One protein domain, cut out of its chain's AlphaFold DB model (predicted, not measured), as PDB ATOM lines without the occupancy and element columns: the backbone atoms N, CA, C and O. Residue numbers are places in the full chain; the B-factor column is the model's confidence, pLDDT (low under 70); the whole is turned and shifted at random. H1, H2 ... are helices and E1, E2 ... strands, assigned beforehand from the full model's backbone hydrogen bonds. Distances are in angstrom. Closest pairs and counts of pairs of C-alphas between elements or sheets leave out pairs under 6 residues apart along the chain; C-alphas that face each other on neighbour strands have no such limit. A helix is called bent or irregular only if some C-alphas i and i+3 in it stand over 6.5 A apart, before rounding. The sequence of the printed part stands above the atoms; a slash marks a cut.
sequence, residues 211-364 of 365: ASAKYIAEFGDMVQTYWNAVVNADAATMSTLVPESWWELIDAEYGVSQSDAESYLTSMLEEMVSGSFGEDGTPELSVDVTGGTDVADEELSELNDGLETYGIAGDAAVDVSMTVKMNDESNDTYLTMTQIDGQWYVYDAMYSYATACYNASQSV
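Overview. This is residues 211 to 364 of the 365 residues of an uncharacterized protein of Ruminococcus sp. OM06-36AC (UniProt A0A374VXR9). A strongly twisted sheet of four strands curls like part of a barrel round H1b, the second arm of a bent helix, while H2, H4 and H7 form a helical group beside it, with H4 and H7 crossing. H3 packs along H7, and H5 lies over the opposite face of the sheet from H1a. The printed part has 154 residues, with seven named helices and four named strands in the order H1 H2 H3 H4 E1 H5 H6 E2 E3 E4 H7; the sheet runs E1 E2 E3 E4, all antiparallel, and the class is mixed. The whole is compact, with a radius of gyration of the C-alphas of 15.7 A, but flat, spanning 46 by 43 by 21 A.

Along the chain. H1, residues 211 to 231, begins at C-alpha 211 (-19.299, -54.774, -11.787). By its hydrogen bonds it was assigned as one helix, but it is bent, C-alphas 218 and 221 being 7.9 A apart: H1a is residues 211 to 218, itself irregular with C-alphas 211 and 214 7.1 A apart, and H1b is residues 221 to 231. Then come H2, 235 to 241, H3, 246 to 254, and H4, 258 to 277, 27.7 A long. E1, 285 to 294, spans 26.3 A and bends by 53 degrees at residue 290. H5 is 297 to 303 and H6 307 to 310. E2, 316 to 326, spans 30.0 A, E3, 329 to 340, 33.8 A, and E4 is 343 to 346. H7, 347 to 362, 22.8 A long, ends at C-alpha 362 (-32.965, -32.857, -46.291).

Arrangement. H1a is on the sheet, at a height over the sheet of 7.4 A. The closest C-alphas of H1b and E1 are those of Gln 224 and Val 287, 6.6 A. H1b and H2 form a helical hairpin, closest at the C-alphas of Ala 229 and Met 238, 5.7 A. H4 and H7 touch about perpendicular, at 84 degrees, closest at the C-alphas of Leu 265 and Ala 356, 5.2 A. H3 touches H7 at a shallow tilt of 23 degrees, closest at the C-alphas of Tyr 254 and Cys 357, 6.7 A. H3 and H6 only just touch, with 3 pairs of C-alphas within 8 A, closest at Leu 249 and Tyr 310, 6.4 A. N 288 and O 323 of E1 and E2 are 2.9 A apart, within hydrogen-bond range. E2, E3 and E4 form a meander, each strand the antiparallel neighbour of the one before, with N 322 and O 333 at 2.9 A and N 345 and O 338 at 2.8 A. Every O i to N i+4 pair is within hydrogen-bond range in H1b, H3, H4, H5 and H7; H1a has 3 of 4, H2 has 1 of 3 beside 3 of 4 O i to N i+3 pairs, and H6 is too short for such a pair.

Size, cuts and confidence. The two farthest C-alphas, of Ala 211 and Val 364, are 47.3 A apart. The printed part has no cut and no long link. Mean pLDDT of the printed part is 88.8; residue 211, residues 277 to 282 and residues 363 to 364 are under 70.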
ATOM      1  N   ALA A 211     -18.016 -55.289 -11.318       67.62
ATOM      2  CA  ALA A 211     -19.299 -54.774 -11.787       67.62
ATOM      3  C   ALA A 211     -19.301 -54.519 -13.304       67.62
ATOM      4  O   ALA A 211     -20.346 -54.654 -13.943       67.62
ATOM      5  N   SER A 212     -18.144 -54.179 -13.883       71.62
ATOM      6  CA  SER A 212     -17.961 -54.019 -15.330       71.62
ATOM      7  C   SER A 212     -17.653 -55.333 -16.047       71.62
ATOM      8  O   SER A 212     -17.990 -55.463 -17.219       71.62
ATOM      9  N   ALA A 213     -17.090 -56.318 -15.344       73.44
ATOM     10  CA  ALA A 213     -16.648 -57.618 -15.847       73.44
ATOM     11  C   ALA A 213     -17.595 -58.290 -16.852       73.44
ATOM     12  O   ALA A 213     -17.212 -58.550 -17.992       73.44
ATOM     13  N   LYS A 214     -18.852 -58.512 -16.452       78.06
ATOM     14  CA  LYS A 214     -19.857 -59.163 -17.304       78.06
ATOM     15  C   LYS A 214     -20.161 -58.352 -18.568       78.06
ATOM     16  O   LYS A 214     -20.328 -58.909 -19.644       78.06
ATOM     17  N   TYR A 215     -20.165 -57.022 -18.456       85.19
ATOM     18  CA  TYR A 215     -20.425 -56.127 -19.582       85.19
ATOM     19  C   TYR A 215     -19.216 -56.020 -20.515       85.19
ATOM     20  O   TYR A 215     -19.387 -55.869 -21.720       85.19
ATOM     21  N   ILE A 216     -17.996 -56.141 -19.990       81.12
ATOM     22  CA  ILE A 216     -16.773 -56.251 -20.797       81.12
ATOM     23  C   ILE A 216     -16.775 -57.564 -21.570       81.12
ATOM     24  O   ILE A 216     -16.560 -57.545 -22.778       81.12
ATOM     25  N   ALA A 217     -17.039 -58.681 -20.889       79.12
ATOM     26  CA  ALA A 217     -17.080 -60.001 -21.507       79.12
ATOM     27  C   ALA A 217     -18.135 -60.067 -22.621       79.12
ATOM     28  O   ALA A 217     -17.872 -60.603 -23.696       79.12
ATOM     29  N   GLU A 218     -19.315 -59.494 -22.378       87.69
ATOM     30  CA  GLU A 218     -20.432 -59.561 -23.318       87.69
ATOM     31  C   GLU A 218     -20.352 -58.507 -24.437       87.69
ATOM     32  O   GLU A 218     -20.663 -58.814 -25.588       87.69
ATOM     33  N   PHE A 219     -19.914 -57.278 -24.134       92.31
ATOM     34  CA  PHE A 219     -20.024 -56.133 -25.052       92.31
ATOM     35  C   PHE A 219     -18.699 -55.454 -25.411       92.31
ATOM     36  O   PHE A 219     -18.689 -54.607 -26.307       92.31
ATOM     37  N   GLY A 220     -17.583 -55.802 -24.764       88.50
ATOM     38  CA  GLY A 220     -16.290 -55.128 -24.936       88.50
ATOM     39  C   GLY A 220     -15.831 -55.061 -26.393       88.50
ATOM     40  O   GLY A 220     -15.515 -53.980 -26.891       88.50
ATOM     41  N   ASP A 221     -15.896 -56.178 -27.120       89.38
ATOM     42  CA  ASP A 221     -15.525 -56.235 -28.541       89.38
ATOM     43  C   ASP A 221     -16.435 -55.365 -29.425       89.38
ATOM     44  O   ASP A 221     -15.960 -54.711 -30.360       89.38
ATOM     45  N   MET A 222     -17.740 -55.309 -29.131       96.06
ATOM     46  CA  MET A 222     -18.695 -54.473 -29.870       96.06
ATOM     47  C   MET A 222     -18.445 -52.985 -29.617       96.06
ATOM     48  O   MET A 222     -18.416 -52.200 -30.567       96.06
ATOM     49  N   VAL A 223     -18.213 -52.608 -28.355       95.12
ATOM     50  CA  VAL A 223     -17.855 -51.241 -27.945       95.12
ATOM     51  C   VAL A 223     -16.567 -50.798 -28.639       95.12
ATOM     52  O   VAL A 223     -16.529 -49.726 -29.250       95.12
ATOM     53  N   GLN A 224     -15.531 -51.641 -28.612       91.50
ATOM     54  CA  GLN A 224     -14.260 -51.352 -29.274       91.50
ATOM     55  C   GLN A 224     -14.424 -51.240 -30.790       91.50
ATOM     56  O   GLN A 224     -13.874 -50.326 -31.407       91.50
ATOM     57  N   THR A 225     -15.199 -52.132 -31.410       95.38
ATOM     58  CA  THR A 225     -15.475 -52.084 -32.853       95.38
ATOM     59  C   THR A 225     -16.199 -50.793 -33.232       95.38
ATOM     60  O   THR A 225     -15.810 -50.141 -34.203       95.38
ATOM     61  N   TYR A 226     -17.203 -50.383 -32.450       97.12
ATOM     62  CA  TYR A 226     -17.960 -49.154 -32.681       97.12
ATOM     63  C   TYR A 226     -17.059 -47.918 -32.641       97.12
ATOM     64  O   TYR A 226     -17.011 -47.153 -33.605       97.12
ATOM     65  N   TRP A 227     -16.306 -47.730 -31.555       93.88
ATOM     66  CA  TRP A 227     -15.478 -46.534 -31.401       93.88
ATOM     67  C   TRP A 227     -14.316 -46.495 -32.388       93.88
ATOM     68  O   TRP A 227     -14.049 -45.433 -32.953       93.88
ATOM     69  N   ASN A 228     -13.687 -47.637 -32.684       92.12
ATOM     70  CA  ASN A 228     -12.686 -47.714 -33.749       92.12
ATOM     71  C   ASN A 228     -13.280 -47.336 -35.114       92.12
ATOM     72  O   ASN A 228     -12.639 -46.614 -35.879       92.12
ATOM     73  N   ALA A 229     -14.501 -47.775 -35.426       94.75
ATOM     74  CA  ALA A 229     -15.183 -47.389 -36.658       94.75
ATOM     75  C   ALA A 229     -15.494 -45.882 -36.694       94.75
ATOM     76  O   ALA A 229     -15.252 -45.228 -37.709       94.75
ATOM     77  N   VAL A 230     -15.959 -45.308 -35.579       92.25
ATOM     78  CA  VAL A 230     -16.244 -43.870 -35.448       92.25
ATOM     79  C   VAL A 230     -14.997 -43.023 -35.706       92.25
ATOM     80  O   VAL A 230     -15.034 -42.136 -36.561       92.25
ATOM     81  N   VAL A 231     -13.884 -43.297 -35.016       89.44
ATOM     82  CA  VAL A 231     -12.668 -42.466 -35.129       89.44
ATOM     83  C   VAL A 231     -11.985 -42.583 -36.492       89.44
ATOM     84  O   VAL A 231     -11.305 -41.651 -36.916       89.44
ATOM     85  N   ASN A 232     -12.184 -43.704 -37.192       90.69
ATOM     86  CA  ASN A 232     -11.647 -43.937 -38.534       90.69
ATOM     87  C   ASN A 232     -12.638 -43.583 -39.658       90.69
ATOM     88  O   ASN A 232     -12.321 -43.804 -40.826       90.69
ATOM     89  N   ALA A 233     -13.823 -43.055 -39.321       93.44
ATOM     90  CA  ALA A 233     -14.926 -42.808 -40.252       93.44
ATOM     91  C   ALA A 233     -15.308 -44.031 -41.119       93.44
ATOM     92  O   ALA A 233     -15.765 -43.909 -42.263       93.44
ATOM     93  N   ASP A 234     -15.146 -45.229 -40.560       95.75
ATOM     94  CA  ASP A 234     -15.377 -46.505 -41.228       95.75
ATOM     95  C   ASP A 234     -16.804 -47.000 -40.978       95.75
ATOM     96  O   ASP A 234     -17.062 -47.902 -40.174       95.75
ATOM     97  N   ALA A 235     -17.758 -46.395 -41.686       97.50
ATOM     98  CA  ALA A 235     -19.153 -46.804 -41.614       97.50
ATOM     99  C   ALA A 235     -19.330 -48.286 -42.000       97.50
ATOM    100  O   ALA A 235     -20.090 -48.992 -41.350       97.50
ATOM    101  N   ALA A 236     -18.573 -48.804 -42.971       97.44
ATOM    102  CA  ALA A 236     -18.684 -50.202 -43.393       97.44
ATOM    103  C   ALA A 236     -18.334 -51.201 -42.273       97.44
ATOM    104  O   ALA A 236     -18.957 -52.254 -42.166       97.44
ATOM    105  N   THR A 237     -17.376 -50.884 -41.398       97.81
ATOM    106  CA  THR A 237     -17.168 -51.688 -40.180       97.81
ATOM    107  C   THR A 237     -18.341 -51.521 -39.212       97.81
ATOM    108  O   THR A 237     -18.837 -52.504 -38.662       97.81
ATOM    109  N   MET A 238     -18.856 -50.301 -39.052       97.56
ATOM    110  CA  MET A 238     -20.005 -50.025 -38.182       97.56
ATOM    111  C   MET A 238     -21.301 -50.725 -38.626       97.56
ATOM    112  O   MET A 238     -22.111 -51.083 -37.777       97.56
ATOM    113  N   SER A 239     -21.506 -50.970 -39.929       97.69
ATOM    114  CA  SER A 239     -22.686 -51.695 -40.430       97.69
ATOM    115  C   SER A 239     -22.718 -53.160 -39.992       97.69
ATOM    116  O   SER A 239     -23.790 -53.757 -39.964       97.69
ATOM    117  N   THR A 240     -21.582 -53.734 -39.576       97.12
ATOM    118  CA  THR A 240     -21.531 -55.091 -39.001       97.12
ATOM    119  C   THR A 240     -22.152 -55.186 -37.604       97.12
ATOM    120  O   THR A 240     -22.491 -56.281 -37.162       97.12
ATOM    121  N   LEU A 241     -22.339 -54.047 -36.931       97.88
ATOM    122  CA  LEU A 241     -22.943 -53.936 -35.599       97.88
ATOM    123  C   LEU A 241     -24.464 -53.724 -35.650       97.88
ATOM    124  O   LEU A 241     -25.091 -53.483 -34.620       97.88
ATOM    125  N   VAL A 242     -25.048 -53.789 -36.846       96.31
ATOM    126  CA  VAL A 242     -26.445 -53.477 -37.155       96.31
ATOM    127  C   VAL A 242     -27.099 -54.716 -37.793       96.31
ATOM    128  O   VAL A 242     -26.457 -55.370 -38.619       96.31
ATOM    129  N   PRO A 243     -28.353 -55.075 -37.450       94.44
ATOM    130  CA  PRO A 243     -28.997 -56.260 -38.016       94.44
ATOM    131  C   PRO A 243     -29.302 -56.085 -39.508       94.44
ATOM    132  O   PRO A 243     -29.634 -54.994 -39.959       94.44
ATOM    133  N   GLU A 244     -29.260 -57.171 -40.286       92.06
ATOM    134  CA  GLU A 244     -29.527 -57.124 -41.737       92.06
ATOM    135  C   GLU A 244     -30.928 -56.566 -42.059       92.06
ATOM    136  O   GLU A 244     -31.094 -55.809 -43.015       92.06
ATOM    137  N   SER A 245     -31.921 -56.866 -41.215       90.31
ATOM    138  CA  SER A 245     -33.293 -56.356 -41.328       90.31
ATOM    139  C   SER A 245     -33.408 -54.836 -41.144       90.31
ATOM    140  O   SER A 245     -34.367 -54.241 -41.634       90.31
ATOM    141  N   TRP A 246     -32.424 -54.172 -40.526       93.56
ATOM    142  CA  TRP A 246     -32.392 -52.707 -40.411       93.56
ATOM    143  C   TRP A 246     -32.394 -52.014 -41.775       93.56
ATOM    144  O   TRP A 246     -33.012 -50.964 -41.956       93.56
ATOM    145  N   TRP A 247     -31.721 -52.605 -42.761       94.31
ATOM    146  CA  TRP A 247     -31.588 -51.995 -44.080       94.31
ATOM    147  C   TRP A 247     -32.912 -51.967 -44.846       94.31
ATOM    148  O   TRP A 247     -33.110 -51.080 -45.676       94.31
ATOM    149  N   GLU A 248     -33.847 -52.870 -44.528       91.69
ATOM    150  CA  GLU A 248     -35.212 -52.814 -45.059       91.69
ATOM    151  C   GLU A 248     -35.969 -51.582 -44.538       91.69
ATOM    152  O   GLU A 248     -36.687 -50.941 -45.309       91.69
ATOM    153  N   LEU A 249     -35.767 -51.201 -43.269       91.00
ATOM    154  CA  LEU A 249     -36.316 -49.959 -42.714       91.00
ATOM    155  C   LEU A 249     -35.693 -48.737 -43.392       91.00
ATOM    156  O   LEU A 249     -36.420 -47.833 -43.799       91.00
ATOM    157  N   ILE A 250     -34.365 -48.699 -43.544       94.44
ATOM    158  CA  ILE A 250     -33.675 -47.556 -44.164       94.44
ATOM    159  C   ILE A 250     -34.148 -47.325 -45.609       94.44
ATOM    160  O   ILE A 250     -34.406 -46.179 -45.993       94.44
ATOM    161  N   ASP A 251     -34.324 -48.386 -46.400       93.19
ATOM    162  CA  ASP A 251     -34.884 -48.273 -47.753       93.19
ATOM    163  C   ASP A 251     -36.357 -47.830 -47.723       93.19
ATOM    164  O   ASP A 251     -36.760 -46.961 -48.496       93.19
ATOM    165  N   ALA A 252     -37.165 -48.356 -46.799       91.00
ATOM    166  CA  ALA A 252     -38.576 -47.990 -46.692       91.00
ATOM    167  C   ALA A 252     -38.796 -46.521 -46.287       91.00
ATOM    168  O   ALA A 252     -39.645 -45.844 -46.876       91.00
ATOM    169  N   GLU A 253     -38.044 -46.027 -45.301       90.69
ATOM    170  CA  GLU A 253     -38.204 -44.678 -44.745       90.69
ATOM    171  C   GLU A 253     -37.504 -43.605 -45.591       90.69
ATOM    172  O   GLU A 253     -38.033 -42.504 -45.767       90.69
ATOM    173  N   TYR A 254     -36.329 -43.918 -46.150       92.38
ATOM    174  CA  TYR A 254     -35.487 -42.930 -46.837       92.38
ATOM    175  C   TYR A 254     -35.261 -43.218 -48.326       92.38
ATOM    176  O   TYR A 254     -34.834 -42.316 -49.052       92.38
ATOM    177  N   GLY A 255     -35.549 -44.429 -48.816       94.25
ATOM    178  CA  GLY A 255     -35.241 -44.846 -50.191       94.25
ATOM    179  C   GLY A 255     -33.739 -44.955 -50.457       94.25
ATOM    180  O   GLY A 255     -33.280 -44.610 -51.549       94.25
ATOM    181  N   VAL A 256     -32.971 -45.337 -49.433       95.31
ATOM    182  CA  VAL A 256     -31.504 -45.332 -49.424       95.31
ATOM    183  C   VAL A 256     -30.983 -46.764 -49.329       95.31
ATOM    184  O   VAL A 256     -31.414 -47.540 -48.481       95.31
ATOM    185  N   SER A 257     -30.023 -47.116 -50.190       96.12
ATOM    186  CA  SER A 257     -29.333 -48.408 -50.106       96.12
ATOM    187  C   SER A 257     -28.324 -48.429 -48.954       96.12
ATOM    188  O   SER A 257     -27.790 -47.383 -48.591       96.12
ATOM    189  N   GLN A 258     -27.975 -49.611 -48.433       96.88
ATOM    190  CA  GLN A 258     -26.939 -49.735 -47.396       96.88
ATOM    191  C   GLN A 258     -25.630 -49.029 -47.791       96.88
ATOM    192  O   GLN A 258     -25.091 -48.260 -47.005       96.88
ATOM    193  N   SER A 259     -25.144 -49.212 -49.024       97.12
ATOM    194  CA  SER A 259     -23.896 -48.578 -49.477       97.12
ATOM    195  C   SER A 259     -23.973 -47.050 -49.541       97.12
ATOM    196  O   SER A 259     -22.974 -46.357 -49.330       97.12
ATOM    197  N   ASP A 260     -25.155 -46.506 -49.844       97.31
ATOM    198  CA  ASP A 260     -25.367 -45.058 -49.829       97.31
ATOM    199  C   ASP A 260     -25.447 -44.546 -48.384       97.31
ATOM    200  O   ASP A 260     -24.835 -43.526 -48.070       97.31
ATOM    201  N   ALA A 261     -26.117 -45.281 -47.487       97.69
ATOM    202  CA  ALA A 261     -26.170 -44.981 -46.056       97.69
ATOM    203  C   ALA A 261     -24.771 -44.995 -45.414       97.69
ATOM    204  O   ALA A 261     -24.427 -44.071 -44.677       97.69
ATOM    205  N   GLU A 262     -23.943 -45.990 -45.749       98.25
ATOM    206  CA  GLU A 262     -22.522 -46.068 -45.377       98.25
ATOM    207  C   GLU A 262     -21.759 -44.837 -45.867       98.25
ATOM    208  O   GLU A 262     -21.055 -44.198 -45.090       98.25
ATOM    209  N   SER A 263     -21.963 -44.435 -47.123       97.88
ATOM    210  CA  SER A 263     -21.317 -43.239 -47.675       97.88
ATOM    211  C   SER A 263     -21.729 -41.960 -46.933       97.88
ATOM    212  O   SER A 263     -20.879 -41.115 -46.644       97.88
ATOM    213  N   TYR A 264     -23.015 -41.810 -46.600       97.56
ATOM    214  CA  TYR A 264     -23.517 -40.658 -45.844       97.56
ATOM    215  C   TYR A 264     -22.957 -40.618 -44.425       97.56
ATOM    216  O   TYR A 264     -22.539 -39.554 -43.964       97.56
ATOM    217  N   LEU A 265     -22.919 -41.766 -43.747       97.62
ATOM    218  CA  LEU A 265     -22.377 -41.856 -42.400       97.62
ATOM    219  C   LEU A 265     -20.868 -41.593 -42.392       97.62
ATOM    220  O   LEU A 265     -20.415 -40.801 -41.572       97.62
ATOM    221  N   THR A 266     -20.100 -42.148 -43.336       97.25
ATOM    222  CA  THR A 266     -18.665 -41.847 -43.473       97.25
ATOM    223  C   THR A 266     -18.427 -40.344 -43.595       97.25
ATOM    224  O   THR A 266     -17.634 -39.803 -42.833       97.25
ATOM    225  N   SER A 267     -19.159 -39.637 -44.465       95.44
ATOM    226  CA  SER A 267     -19.014 -38.175 -44.582       95.44
ATOM    227  C   SER A 267     -19.346 -37.434 -43.278       95.44
ATOM    228  O   SER A 267     -18.654 -36.482 -42.921       95.44
ATOM    229  N   MET A 268     -20.376 -37.872 -42.546       94.25
ATOM    230  CA  MET A 268     -20.749 -37.278 -41.257       94.25
ATOM    231  C   MET A 268     -19.672 -37.505 -40.182       94.25
ATOM    232  O   MET A 268     -19.359 -36.595 -39.414       94.25
ATOM    233  N   LEU A 269     -19.076 -38.700 -40.143       92.81
ATOM    234  CA  LEU A 269     -17.996 -39.042 -39.217       92.81
ATOM    235  C   LEU A 269     -16.701 -38.297 -39.558       92.81
ATOM    236  O   LEU A 269     -16.054 -37.778 -38.655       92.81
ATOM    237  N   GLU A 270     -16.344 -38.175 -40.841       91.19
ATOM    238  CA  GLU A 270     -15.188 -37.384 -41.287       91.19
ATOM    239  C   GLU A 270     -15.303 -35.919 -40.837       91.19
ATOM    240  O   GLU A 270     -14.327 -35.341 -40.350       91.19
ATOM    241  N   GLU A 271     -16.491 -35.315 -40.942       88.69
ATOM    242  CA  GLU A 271     -16.742 -33.951 -40.454       88.69
ATOM    243  C   GLU A 271     -16.594 -33.860 -38.926       88.69
ATOM    244  O   GLU A 271     -15.942 -32.945 -38.416       88.69
ATOM    245  N   MET A 272     -17.135 -34.834 -38.192       85.31
ATOM    246  CA  MET A 272     -17.039 -34.886 -36.732       85.31
ATOM    247  C   MET A 272     -15.587 -35.049 -36.254       85.31
ATOM    248  O   MET A 272     -15.131 -34.303 -35.380       85.31
ATOM    249  N   VAL A 273     -14.843 -35.988 -36.843       81.31
ATOM    250  CA  VAL A 273     -13.444 -36.271 -36.495       81.31
ATOM    251  C   VAL A 273     -12.550 -35.093 -36.890       81.31
ATOM    252  O   VAL A 273     -11.803 -34.586 -36.057       81.31
ATOM    253  N   SER A 274     -12.664 -34.572 -38.115       79.44
ATOM    254  CA  SER A 274     -11.856 -33.421 -38.556       79.44
ATOM    255  C   SER A 274     -12.139 -32.148 -37.750       79.44
ATOM    256  O   SER A 274     -11.204 -31.414 -37.420       79.44
ATOM    257  N   GLY A 275     -13.402 -31.903 -37.378       74.25
ATOM    258  CA  GLY A 275     -13.793 -30.783 -36.520       74.25
ATOM    259  C   GLY A 275     -13.213 -30.864 -35.107       74.25
ATOM    260  O   GLY A 275     -12.948 -29.827 -34.497       74.25
ATOM    261  N   SER A 276     -12.976 -32.082 -34.618       71.75
ATOM    262  CA  SER A 276     -12.465 -32.346 -33.269       71.75
ATOM    263  C   SER A 276     -10.932 -32.430 -33.219       71.75
ATOM    264  O   SER A 276     -10.332 -31.990 -32.241       71.75
ATOM    265  N   PHE A 277     -10.280 -32.930 -34.278       63.16
ATOM    266  CA  PHE A 277      -8.856 -33.309 -34.249       63.16
ATOM    267  C   PHE A 277      -7.969 -32.635 -35.318       63.16
ATOM    268  O   PHE A 277      -6.740 -32.718 -35.240       63.16
ATOM    269  N   GLY A 278      -8.544 -31.909 -36.286       59.00
ATOM    270  CA  GLY A 278      -7.808 -31.356 -37.433       59.00
ATOM    271  C   GLY A 278      -7.425 -32.416 -38.481       59.00
ATOM    272  O   GLY A 278      -7.672 -33.600 -38.301       59.00
ATOM    273  N   GLU A 279      -6.836 -31.999 -39.608       58.47
ATOM    274  CA  GLU A 279      -6.628 -32.873 -40.787       58.47
ATOM    275  C   GLU A 279      -5.454 -33.877 -40.672       58.47
ATOM    276  O   GLU A 279      -5.377 -34.799 -41.479       58.47
ATOM    277  N   ASP A 280      -4.541 -33.733 -39.699       56.78
ATOM    278  CA  ASP A 280      -3.216 -34.394 -39.727       56.78
ATOM    279  C   ASP A 280      -2.906 -35.338 -38.536       56.78
ATOM    280  O   ASP A 280      -1.789 -35.856 -38.438       56.78
ATOM    281  N   GLY A 281      -3.846 -35.567 -37.612       58.88
ATOM    282  CA  GLY A 281      -3.630 -36.420 -36.435       58.88
ATOM    283  C   GLY A 281      -4.462 -37.700 -36.470       58.88
ATOM    284  O   GLY A 281      -5.684 -37.624 -36.492       58.88
ATOM    285  N   THR A 282      -3.824 -38.874 -36.424       63.31
ATOM    286  CA  THR A 282      -4.523 -40.118 -36.055       63.31
ATOM    287  C   THR A 282      -4.824 -40.054 -34.556       63.31
ATOM    288  O   THR A 282      -3.864 -39.932 -33.790       63.31
ATOM    289  N   PRO A 283      -6.098 -40.082 -34.121       71.12
ATOM    290  CA  PRO A 283      -6.426 -40.009 -32.704       71.12
ATOM    291  C   PRO A 283      -5.930 -41.265 -31.979       71.12
ATOM    292  O   PRO A 283      -6.100 -42.382 -32.466       71.12
ATOM    293  N   GLU A 284      -5.312 -41.078 -30.815       77.69
ATOM    294  CA  GLU A 284      -5.045 -42.170 -29.879       77.69
ATOM    295  C   GLU A 284      -6.342 -42.456 -29.116       77.69
ATOM    296  O   GLU A 284      -6.808 -41.608 -28.354       77.69
ATOM    297  N   LEU A 285      -6.964 -43.605 -29.389       83.88
ATOM    298  CA  LEU A 285      -8.225 -44.029 -28.785       83.88
ATOM    299  C   LEU A 285      -7.956 -45.096 -27.719       83.88
ATOM    300  O   LEU A 285      -7.334 -46.112 -28.019       83.88
ATOM    301  N   SER A 286      -8.492 -44.881 -26.519       83.44
ATOM    302  CA  SER A 286      -8.740 -45.929 -25.525       83.44
ATOM    303  C   SER A 286     -10.219 -45.928 -25.167       83.44
ATOM    304  O   SER A 286     -10.831 -44.858 -25.080       83.44
ATOM    305  N   VAL A 287     -10.795 -47.109 -24.970       86.12
ATOM    306  CA  VAL A 287     -12.182 -47.256 -24.526       86.12
ATOM    307  C   VAL A 287     -12.246 -48.310 -23.446       86.12
ATOM    308  O   VAL A 287     -11.927 -49.472 -23.692       86.12
ATOM    309  N   ASP A 288     -12.732 -47.891 -22.287       81.38
ATOM    310  CA  ASP A 288     -12.791 -48.715 -21.090       81.38
ATOM    311  C   ASP A 288     -14.250 -48.860 -20.678       81.38
ATOM    312  O   ASP A 288     -14.898 -47.881 -20.309       81.38
ATOM    313  N   VAL A 289     -14.803 -50.073 -20.763       86.44
ATOM    314  CA  VAL A 289     -16.155 -50.342 -20.257       86.44
ATOM    315  C   VAL A 289     -16.116 -50.282 -18.732       86.44
ATOM    316  O   VAL A 289     -15.324 -50.963 -18.081       86.44
ATOM    317  N   THR A 290     -16.982 -49.448 -18.167       82.19
ATOM    318  CA  THR A 290     -17.039 -49.149 -16.729       82.19
ATOM    319  C   THR A 290     -18.268 -49.744 -16.051       82.19
ATOM    320  O   THR A 290     -18.363 -49.726 -14.826       82.19
ATOM    321  N   GLY A 291     -19.203 -50.307 -16.818       85.19
ATOM    322  CA  GLY A 291     -20.388 -50.967 -16.286       85.19
ATOM    323  C   GLY A 291     -21.499 -51.081 -17.315       85.19
ATOM    324  O   GLY A 291     -21.307 -50.845 -18.504       85.19
ATOM    325  N   GLY A 292     -22.691 -51.400 -16.835       88.31
ATOM    326  CA  GLY A 292     -23.890 -51.441 -17.650       88.31
ATOM    327  C   GLY A 292     -25.143 -51.407 -16.792       88.31
ATOM    328  O   GLY A 292     -25.107 -51.739 -15.605       88.31
ATOM    329  N   THR A 293     -26.245 -50.961 -17.385       89.50
ATOM    330  CA  THR A 293     -27.563 -50.941 -16.746       89.50
ATOM    331  C   THR A 293     -28.572 -51.569 -17.690       89.50
ATOM    332  O   THR A 293     -28.704 -51.131 -18.829       89.50
ATOM    333  N   ASP A 294     -29.279 -52.597 -17.221       90.19
ATOM    334  CA  ASP A 294     -30.366 -53.197 -17.990       90.19
ATOM    335  C   ASP A 294     -31.495 -52.168 -18.139       90.19
ATOM    336  O   ASP A 294     -31.945 -51.574 -17.151       90.19
ATOM    337  N   VAL A 295     -31.943 -51.952 -19.373       91.94
ATOM    338  CA  VAL A 295     -33.004 -50.994 -19.699       91.94
ATOM    339  C   VAL A 295     -34.344 -51.552 -19.217       91.94
ATOM    340  O   VAL A 295     -34.664 -52.721 -19.443       91.94
ATOM    341  N   ALA A 296     -35.143 -50.726 -18.539       92.00
ATOM    342  CA  ALA A 296     -36.428 -51.162 -17.999       92.00
ATOM    343  C   ALA A 296     -37.466 -51.404 -19.111       92.00
ATOM    344  O   ALA A 296     -37.459 -50.711 -20.122       92.00
ATOM    345  N   ASP A 297     -38.431 -52.306 -18.892       91.62
ATOM    346  CA  ASP A 297     -39.478 -52.646 -19.878       91.62
ATOM    347  C   ASP A 297     -40.214 -51.419 -20.461       91.62
ATOM    348  O   ASP A 297     -40.586 -51.410 -21.633       91.62
ATOM    349  N   GLU A 298     -40.444 -50.383 -19.644       92.00
ATOM    350  CA  GLU A 298     -41.093 -49.140 -20.086       92.00
ATOM    351  C   GLU A 298     -40.212 -48.374 -21.087       92.00
ATOM    352  O   GLU A 298     -40.702 -47.953 -22.131       92.00
ATOM    353  N   GLU A 299     -38.914 -48.256 -20.806       91.81
ATOM    354  CA  GLU A 299     -37.931 -47.591 -21.671       91.81
ATOM    355  C   GLU A 299     -37.639 -48.425 -22.925       91.81
ATOM    356  O   GLU A 299     -37.547 -47.880 -24.023       91.81
ATOM    357  N   LEU A 300     -37.593 -49.755 -22.798       92.56
ATOM    358  CA  LEU A 300     -37.464 -50.668 -23.934       92.56
ATOM    359  C   LEU A 300     -38.659 -50.537 -24.888       92.56
ATOM    360  O   LEU A 300     -38.484 -50.538 -26.104       92.56
ATOM    361  N   SER A 301     -39.876 -50.381 -24.356       92.50
ATOM    362  CA  SER A 301     -41.062 -50.135 -25.184       92.50
ATOM    363  C   SER A 301     -40.983 -48.808 -25.940       92.50
ATOM    364  O   SER A 301     -41.522 -48.727 -27.042       92.50
ATOM    365  N   GLU A 302     -40.357 -47.779 -25.365       91.38
ATOM    366  CA  GLU A 302     -40.124 -46.502 -26.051       91.38
ATOM    367  C   GLU A 302     -39.036 -46.638 -27.124       91.38
ATOM    368  O   GLU A 302     -39.216 -46.146 -28.239       91.38
ATOM    369  N   LEU A 303     -37.949 -47.356 -26.825       89.56
ATOM    370  CA  LEU A 303     -36.868 -47.651 -27.772       89.56
ATOM    371  C   LEU A 303     -37.362 -48.462 -28.982       89.56
ATOM    372  O   LEU A 303     -36.918 -48.244 -30.107       89.56
ATOM    373  N   ASN A 304     -38.319 -49.363 -28.759       92.00
ATOM    374  CA  ASN A 304     -38.918 -50.204 -29.792       92.00
ATOM    375  C   ASN A 304     -40.041 -49.533 -30.596       92.00
ATOM    376  O   ASN A 304     -40.565 -50.156 -31.530       92.00
ATOM    377  N   ASP A 305     -40.433 -48.296 -30.274       88.56
ATOM    378  CA  ASP A 305     -41.549 -47.643 -30.960       88.56
ATOM    379  C   ASP A 305     -41.269 -47.511 -32.468       88.56
ATOM    380  O   ASP A 305     -40.234 -47.018 -32.913       88.56
ATOM    381  N   GLY A 306     -42.194 -48.018 -33.286       78.38
ATOM    382  CA  GLY A 306     -42.051 -48.101 -34.744       78.38
ATOM    383  C   GLY A 306     -41.170 -49.248 -35.262       78.38
ATOM    384  O   GLY A 306     -41.434 -49.744 -36.363       78.38
ATOM    385  N   LEU A 307     -40.208 -49.742 -34.476       86.31
ATOM    386  CA  LEU A 307     -39.288 -50.827 -34.858       86.31
ATOM    387  C   LEU A 307     -39.994 -52.184 -34.998       86.31
ATOM    388  O   LEU A 307     -39.648 -52.991 -35.866       86.31
ATOM    389  N   GLU A 308     -41.053 -52.411 -34.216       83.75
ATOM    390  CA  GLU A 308     -41.875 -53.630 -34.279       83.75
ATOM    391  C   GLU A 308     -42.419 -53.910 -35.690       83.75
ATOM    392  O   GLU A 308     -42.524 -55.062 -36.112       83.75
ATOM    393  N   THR A 309     -42.734 -52.853 -36.449       79.38
ATOM    394  CA  THR A 309     -43.305 -52.961 -37.805       79.38
ATOM    395  C   THR A 309     -42.329 -53.600 -38.796       79.38
ATOM    396  O   THR A 309     -42.757 -54.198 -39.785       79.38
ATOM    397  N   TYR A 310     -41.033 -53.501 -38.509       78.62
ATOM    398  CA  TYR A 310     -39.939 -53.963 -39.357       78.62
ATOM    399  C   TYR A 310     -39.226 -55.195 -38.775       78.62
ATOM    400  O   TYR A 310     -38.221 -55.636 -39.321       78.62
ATOM    401  N   GLY A 311     -39.748 -55.779 -37.686       81.31
ATOM    402  CA  GLY A 311     -39.167 -56.977 -37.065       81.31
ATOM    403  C   GLY A 311     -37.789 -56.740 -36.442       81.31
ATOM    404  O   GLY A 311     -36.965 -57.645 -36.423       81.31
ATOM    405  N   ILE A 312     -37.534 -55.519 -35.980       88.88
ATOM    406  CA  ILE A 312     -36.257 -55.083 -35.384       88.88
ATOM    407  C   ILE A 312     -36.454 -54.500 -33.980       88.88
ATOM    408  O   ILE A 312     -35.580 -53.815 -33.462       88.88
ATOM    409  N   ALA A 313     -37.620 -54.737 -33.375       91.06
ATOM    410  CA  ALA A 313     -37.818 -54.461 -31.961       91.06
ATOM    411  C   ALA A 313     -36.959 -55.428 -31.140       91.06
ATOM    412  O   ALA A 313     -36.963 -56.632 -31.402       91.06
ATOM    413  N   GLY A 314     -36.224 -54.892 -30.172       91.25
ATOM    414  CA  GLY A 314     -35.386 -55.677 -29.284       91.25
ATOM    415  C   GLY A 314     -36.185 -56.364 -28.179       91.25
ATOM    416  O   GLY A 314     -37.131 -55.798 -27.633       91.25
ATOM    417  N   ASP A 315     -35.765 -57.567 -27.811       94.38
ATOM    418  CA  ASP A 315     -36.297 -58.328 -26.678       94.38
ATOM    419  C   ASP A 315     -35.685 -57.876 -25.338       94.38
ATOM    420  O   ASP A 315     -36.273 -58.093 -24.278       94.38
ATOM    421  N   ALA A 316     -34.507 -57.246 -25.384       95.25
ATOM    422  CA  ALA A 316     -33.797 -56.666 -24.248       95.25
ATOM    423  C   ALA A 316     -32.895 -55.510 -24.711       95.25
ATOM    424  O   ALA A 316     -32.504 -55.449 -25.882       95.25
ATOM    425  N   ALA A 317     -32.530 -54.615 -23.792       95.81
ATOM    426  CA  ALA A 317     -31.519 -53.591 -24.032       95.81
ATOM    427  C   ALA A 317     -30.663 -53.336 -22.783       95.81
ATOM    428  O   ALA A 317     -31.119 -53.539 -21.657       95.81
ATOM    429  N   VAL A 318     -29.420 -52.910 -23.001       95.56
ATOM    430  CA  VAL A 318     -28.446 -52.588 -21.949       95.56
ATOM    431  C   VAL A 318     -27.733 -51.294 -22.314       95.56
ATOM    432  O   VAL A 318     -27.131 -51.203 -23.384       95.56
ATOM    433  N   ASP A 319     -27.728 -50.331 -21.399       95.69
ATOM    434  CA  ASP A 319     -26.881 -49.145 -21.494       95.69
ATOM    435  C   ASP A 319     -25.497 -49.491 -20.950       95.69
ATOM    436  O   ASP A 319     -25.280 -49.521 -19.735       95.69
ATOM    437  N   VAL A 320     -24.551 -49.776 -21.843       94.69
ATOM    438  CA  VAL A 320     -23.166 -50.092 -21.481       94.69
ATOM    439  C   VAL A 320     -22.433 -48.783 -21.239       94.69
ATOM    440  O   VAL A 320     -22.297 -47.973 -22.149       94.69
ATOM    441  N   SER A 321     -21.970 -48.560 -20.013       91.62
ATOM    442  CA  SER A 321     -21.212 -47.369 -19.623       91.62
ATOM    443  C   SER A 321     -19.730 -47.551 -19.936       91.62
ATOM    444  O   SER A 321     -19.181 -48.640 -19.766       91.62
ATOM    445  N   MET A 322     -19.074 -46.484 -20.382       91.19
ATOM    446  CA  MET A 322     -17.655 -46.507 -20.722       91.19
ATOM    447  C   MET A 322     -16.991 -45.143 -20.559       91.19
ATOM    448  O   MET A 322     -17.629 -44.097 -20.691       91.19
ATOM    449  N   THR A 323     -15.684 -45.168 -20.348       86.88
ATOM    450  CA  THR A 323     -14.819 -44.002 -20.481       86.88
ATOM    451  C   THR A 323     -14.129 -44.080 -21.837       86.88
ATOM    452  O   THR A 323     -13.426 -45.040 -22.144       86.88
ATOM    453  N   VAL A 324     -14.345 -43.066 -22.672       87.56
ATOM    454  CA  VAL A 324     -13.694 -42.931 -23.976       87.56
ATOM    455  C   VAL A 324     -12.613 -41.880 -23.849       87.56
ATOM    456  O   VAL A 324     -12.894 -40.700 -23.603       87.56
ATOM    457  N   LYS A 325     -11.373 -42.305 -24.048       83.25
ATOM    458  CA  LYS A 325     -10.220 -41.421 -24.095       83.25
ATOM    459  C   LYS A 325      -9.796 -41.228 -25.540       83.25
ATOM    460  O   LYS A 325      -9.439 -42.177 -26.228       83.25
ATOM    461  N   MET A 326      -9.826 -39.981 -25.987       81.25
ATOM    462  CA  MET A 326      -9.343 -39.567 -27.298       81.25
ATOM    463  C   MET A 326      -8.223 -38.550 -27.089       81.25
ATOM    464  O   MET A 326      -8.462 -37.393 -26.733       81.25
ATOM    465  N   ASN A 327      -6.985 -38.983 -27.318       78.75
ATOM    466  CA  ASN A 327      -5.770 -38.240 -26.986       78.75
ATOM    467  C   ASN A 327      -5.719 -37.883 -25.481       78.75
ATOM    468  O   ASN A 327      -5.755 -38.762 -24.623       78.75
ATOM    469  N   ASP A 328      -5.637 -36.589 -25.151       76.31
ATOM    470  CA  ASP A 328      -5.582 -36.087 -23.772       76.31
ATOM    471  C   ASP A 328      -6.976 -35.857 -23.152       76.31
ATOM    472  O   ASP A 328      -7.070 -35.496 -21.975       76.31
ATOM    473  N   GLU A 329      -8.055 -36.030 -23.922       76.62
ATOM    474  CA  GLU A 329      -9.426 -35.822 -23.452       76.62
ATOM    475  C   GLU A 329     -10.091 -37.151 -23.102       76.62
ATOM    476  O   GLU A 329      -9.996 -38.128 -23.839       76.62
ATOM    477  N   SER A 330     -10.782 -37.170 -21.965       82.88
ATOM    478  CA  SER A 330     -11.500 -38.329 -21.444       82.88
ATOM    479  C   SER A 330     -12.944 -37.931 -21.198       82.88
ATOM    480  O   SER A 330     -13.188 -36.923 -20.528       82.88
ATOM    481  N   ASN A 331     -13.884 -38.709 -21.726       86.06
ATOM    482  CA  ASN A 331     -15.314 -38.478 -21.563       86.06
ATOM    483  C   ASN A 331     -16.012 -39.767 -21.139       86.06
ATOM    484  O   ASN A 331     -15.833 -40.807 -21.770       86.06
ATOM    485  N   ASP A 332     -16.845 -39.672 -20.108       88.19
ATOM    486  CA  ASP A 332     -17.729 -40.763 -19.710       88.19
ATOM    487  C   ASP A 332     -19.005 -40.699 -20.551       88.19
ATOM    488  O   ASP A 332     -19.634 -39.643 -20.683       88.19
ATOM    489  N   THR A 333     -19.369 -41.827 -21.144       94.06
ATOM    490  CA  THR A 333     -20.521 -41.968 -22.038       94.06
ATOM    491  C   THR A 333     -21.108 -43.370 -21.910       94.06
ATOM    492  O   THR A 333     -20.607 -44.201 -21.153       94.06
ATOM    493  N   TYR A 334     -22.173 -43.645 -22.651       94.75
ATOM    494  CA  TYR A 334     -22.703 -44.990 -22.814       94.75
ATOM    495  C   TYR A 334     -22.999 -45.289 -24.287       94.75
ATOM    496  O   TYR A 334     -23.039 -44.372 -25.111       94.75
ATOM    497  N   LEU A 335     -23.166 -46.574 -24.597       96.94
ATOM    498  CA  LEU A 335     -23.775 -47.078 -25.825       96.94
ATOM    499  C   LEU A 335     -24.933 -47.984 -25.432       96.94
ATOM    500  O   LEU A 335     -24.804 -48.800 -24.518       96.94
ATOM    501  N   THR A 336     -26.028 -47.870 -26.161       96.94
ATOM    502  CA  THR A 336     -27.196 -48.723 -25.989       96.94
ATOM    503  C   THR A 336     -27.016 -49.973 -26.844       96.94
ATOM    504  O   THR A 336     -26.921 -49.912 -28.076       96.94
ATOM    505  N   MET A 337     -26.973 -51.130 -26.192       97.06
ATOM    506  CA  MET A 337     -27.004 -52.440 -26.836       97.06
ATOM    507  C   MET A 337     -28.449 -52.918 -26.896       97.06
ATOM    508  O   MET A 337     -29.192 -52.752 -25.932       97.06
ATOM    509  N   THR A 338     -28.854 -53.532 -28.002       96.50
ATOM    510  CA  THR A 338     -30.195 -54.111 -28.155       96.50
ATOM    511  C   THR A 338     -30.103 -55.552 -28.634       96.50
ATOM    512  O   THR A 338     -29.311 -55.871 -29.524       96.50
ATOM    513  N   GLN A 339     -30.874 -56.441 -28.013       95.94
ATOM    514  CA  GLN A 339     -30.933 -57.847 -28.386       95.94
ATOM    515  C   GLN A 339     -32.113 -58.065 -29.321       95.94
ATOM    516  O   GLN A 339     -33.253 -57.889 -28.912       95.94
ATOM    517  N   ILE A 340     -31.852 -58.491 -30.551       94.31
ATOM    518  CA  ILE A 340     -32.874 -58.778 -31.561       94.31
ATOM    519  C   ILE A 340     -32.693 -60.234 -31.988       94.31
ATOM    520  O   ILE A 340     -31.597 -60.633 -32.390       94.31
ATOM    521  N   ASP A 341     -33.747 -61.042 -31.862       90.12
ATOM    522  CA  ASP A 341     -33.734 -62.478 -32.181       90.12
ATOM    523  C   ASP A 341     -32.602 -63.256 -31.468       90.12
ATOM    524  O   ASP A 341     -32.010 -64.196 -32.008       90.12
ATOM    525  N   GLY A 342     -32.292 -62.866 -30.227       90.19
ATOM    526  CA  GLY A 342     -31.251 -63.492 -29.404       90.19
ATOM    527  C   GLY A 342     -29.810 -63.120 -29.772       90.19
ATOM    528  O   GLY A 342     -28.884 -63.734 -29.243       90.19
ATOM    529  N   GLN A 343     -29.601 -62.134 -30.650       94.69
ATOM    530  CA  GLN A 343     -28.285 -61.583 -30.972       94.69
ATOM    531  C   GLN A 343     -28.204 -60.104 -30.577       94.69
ATOM    532  O   GLN A 343     -29.145 -59.347 -30.795       94.69
ATOM    533  N   TRP A 344     -27.070 -59.696 -30.008       96.88
ATOM    534  CA  TRP A 344     -26.811 -58.308 -29.629       96.88
ATOM    535  C   TRP A 344     -26.328 -57.461 -30.812       96.88
ATOM    536  O   TRP A 344     -25.495 -57.898 -31.610       96.88
ATOM    537  N   TYR A 345     -26.837 -56.233 -30.883       97.12
ATOM    538  CA  TYR A 345     -26.493 -55.192 -31.854       97.12
ATOM    539  C   TYR A 345     -26.309 -53.844 -31.144       97.12
ATOM    540  O   TYR A 345     -26.772 -53.662 -30.016       97.12
ATOM    541  N   VAL A 346     -25.653 -52.884 -31.803       97.69
ATOM    542  CA  VAL A 346     -25.455 -51.529 -31.261       97.69
ATOM    543  C   VAL A 346     -26.570 -50.614 -31.767       97.69
ATOM    544  O   VAL A 346     -26.583 -50.219 -32.936       97.69
ATOM    545  N   TYR A 347     -27.495 -50.237 -30.886       95.69
ATOM    546  CA  TYR A 347     -28.614 -49.354 -31.232       95.69
ATOM    547  C   TYR A 347     -28.126 -47.957 -31.652       95.69
ATOM    548  O   TYR A 347     -28.615 -47.385 -32.627       95.69
ATOM    549  N   ASP A 348     -27.088 -47.430 -31.003       96.06
ATOM    550  CA  ASP A 348     -26.465 -46.151 -31.372       96.06
ATOM    551  C   ASP A 348     -25.893 -46.144 -32.804       96.06
ATOM    552  O   ASP A 348     -25.906 -45.108 -33.479       96.06
ATOM    553  N   ALA A 349     -25.455 -47.299 -33.321       96.81
ATOM    554  CA  ALA A 349     -25.041 -47.432 -34.716       96.81
ATOM    555  C   ALA A 349     -26.249 -47.313 -35.658       96.81
ATOM    556  O   ALA A 349     -26.203 -46.540 -36.619       96.81
ATOM    557  N   MET A 350     -27.356 -48.003 -35.354       95.31
ATOM    558  CA  MET A 350     -28.626 -47.871 -36.089       95.31
ATOM    559  C   MET A 350     -29.084 -46.406 -36.126       95.31
ATOM    560  O   MET A 350     -29.354 -45.853 -37.197       95.31
ATOM    561  N   TYR A 351     -29.079 -45.739 -34.971       93.56
ATOM    562  CA  TYR A 351     -29.448 -44.330 -34.847       93.56
ATOM    563  C   TYR A 351     -28.530 -43.395 -35.657       93.56
ATOM    564  O   TYR A 351     -29.006 -42.466 -36.323       93.56
ATOM    565  N   SER A 352     -27.221 -43.661 -35.662       95.38
ATOM    566  CA  SER A 352     -26.242 -42.906 -36.456       95.38
ATOM    567  C   SER A 352     -26.520 -43.017 -37.958       95.38
ATOM    568  O   SER A 352     -26.514 -42.005 -38.667       95.38
ATOM    569  N   TYR A 353     -26.855 -44.217 -38.439       97.00
ATOM    570  CA  TYR A 353     -27.266 -44.443 -39.826       97.00
ATOM    571  C   TYR A 353     -28.553 -43.709 -40.200       97.00
ATOM    572  O   TYR A 353     -28.590 -43.029 -41.232       97.00
ATOM    573  N   ALA A 354     -29.593 -43.800 -39.366       94.19
ATOM    574  CA  ALA A 354     -30.847 -43.080 -39.593       94.19
ATOM    575  C   ALA A 354     -30.617 -41.562 -39.651       94.19
ATOM    576  O   ALA A 354     -31.124 -40.887 -40.547       94.19
ATOM    577  N   THR A 355     -29.788 -41.030 -38.749       94.56
ATOM    578  CA  THR A 355     -29.427 -39.607 -38.714       94.56
ATOM    579  C   THR A 355     -28.706 -39.175 -39.992       94.56
ATOM    580  O   THR A 355     -29.073 -38.161 -40.593       94.56
ATOM    581  N   ALA A 356     -27.722 -39.953 -40.451       95.56
ATOM    582  CA  ALA A 356     -26.998 -39.665 -41.687       95.56
ATOM    583  C   ALA A 356     -27.931 -39.673 -42.914       95.56
ATOM    584  O   ALA A 356     -27.903 -38.737 -43.720       95.56
ATOM    585  N   CYS A 357     -28.818 -40.669 -43.019       95.62
ATOM    586  CA  CYS A 357     -29.802 -40.765 -44.103       95.62
ATOM    587  C   CYS A 357     -30.816 -39.614 -44.068       95.62
ATOM    588  O   CYS A 357     -31.118 -39.006 -45.099       95.62
ATOM    589  N   TYR A 358     -31.302 -39.257 -42.878       93.62
ATOM    590  CA  TYR A 358     -32.200 -38.124 -42.697       93.62
ATOM    591  C   TYR A 358     -31.537 -36.813 -43.141       93.62
ATOM    592  O   TYR A 358     -32.110 -36.089 -43.957       93.62
ATOM    593  N   ASN A 359     -30.309 -36.535 -42.696       91.56
ATOM    594  CA  ASN A 359     -29.573 -35.326 -43.077       91.56
ATOM    595  C   ASN A 359     -29.319 -35.259 -44.593       91.56
ATOM    596  O   ASN A 359     -29.495 -34.202 -45.213       91.56
ATOM    597  N   ALA A 360     -28.974 -36.390 -45.213       90.62
ATOM    598  CA  ALA A 360     -28.813 -36.481 -46.660       90.62
ATOM    599  C   ALA A 360     -30.128 -36.186 -47.400       90.62
ATOM    600  O   ALA A 360     -30.125 -35.412 -48.359       90.62
ATOM    601  N   SER A 361     -31.265 -36.710 -46.926       86.31
ATOM    602  CA  SER A 361     -32.569 -36.481 -47.568       86.31
ATOM    603  C   SER A 361     -33.024 -35.014 -47.503       86.31
ATOM    604  O   SER A 361     -33.599 -34.504 -48.466       86.31
ATOM    605  N   GLN A 362     -32.682 -34.293 -46.428       80.31
ATOM    606  CA  GLN A 362     -32.965 -32.857 -46.291       80.31
ATOM    607  C   GLN A 362     -32.097 -31.976 -47.200       80.31
ATOM    608  O   GLN A 362     -32.488 -30.865 -47.555       80.31
ATOM    609  N   SER A 363     -30.925 -32.468 -47.606       67.06
ATOM    610  CA  SER A 363     -29.972 -31.738 -48.454       67.06
ATOM    611  C   SER A 363     -30.377 -31.704 -49.937       67.06
ATOM    612  O   SER A 363     -29.789 -30.960 -50.724       67.06
ATOM    613  N   VAL A 364     -31.371 -32.509 -50.326       56.34
ATOM    614  CA  VAL A 364     -31.865 -32.664 -51.708       56.34
ATOM    615  C   VAL A 364     -33.192 -31.900 -51.934       56.34
ATOM    616  O   VAL A 364     -33.746 -31.937 -53.036       56.34
TER     617      VAL A 364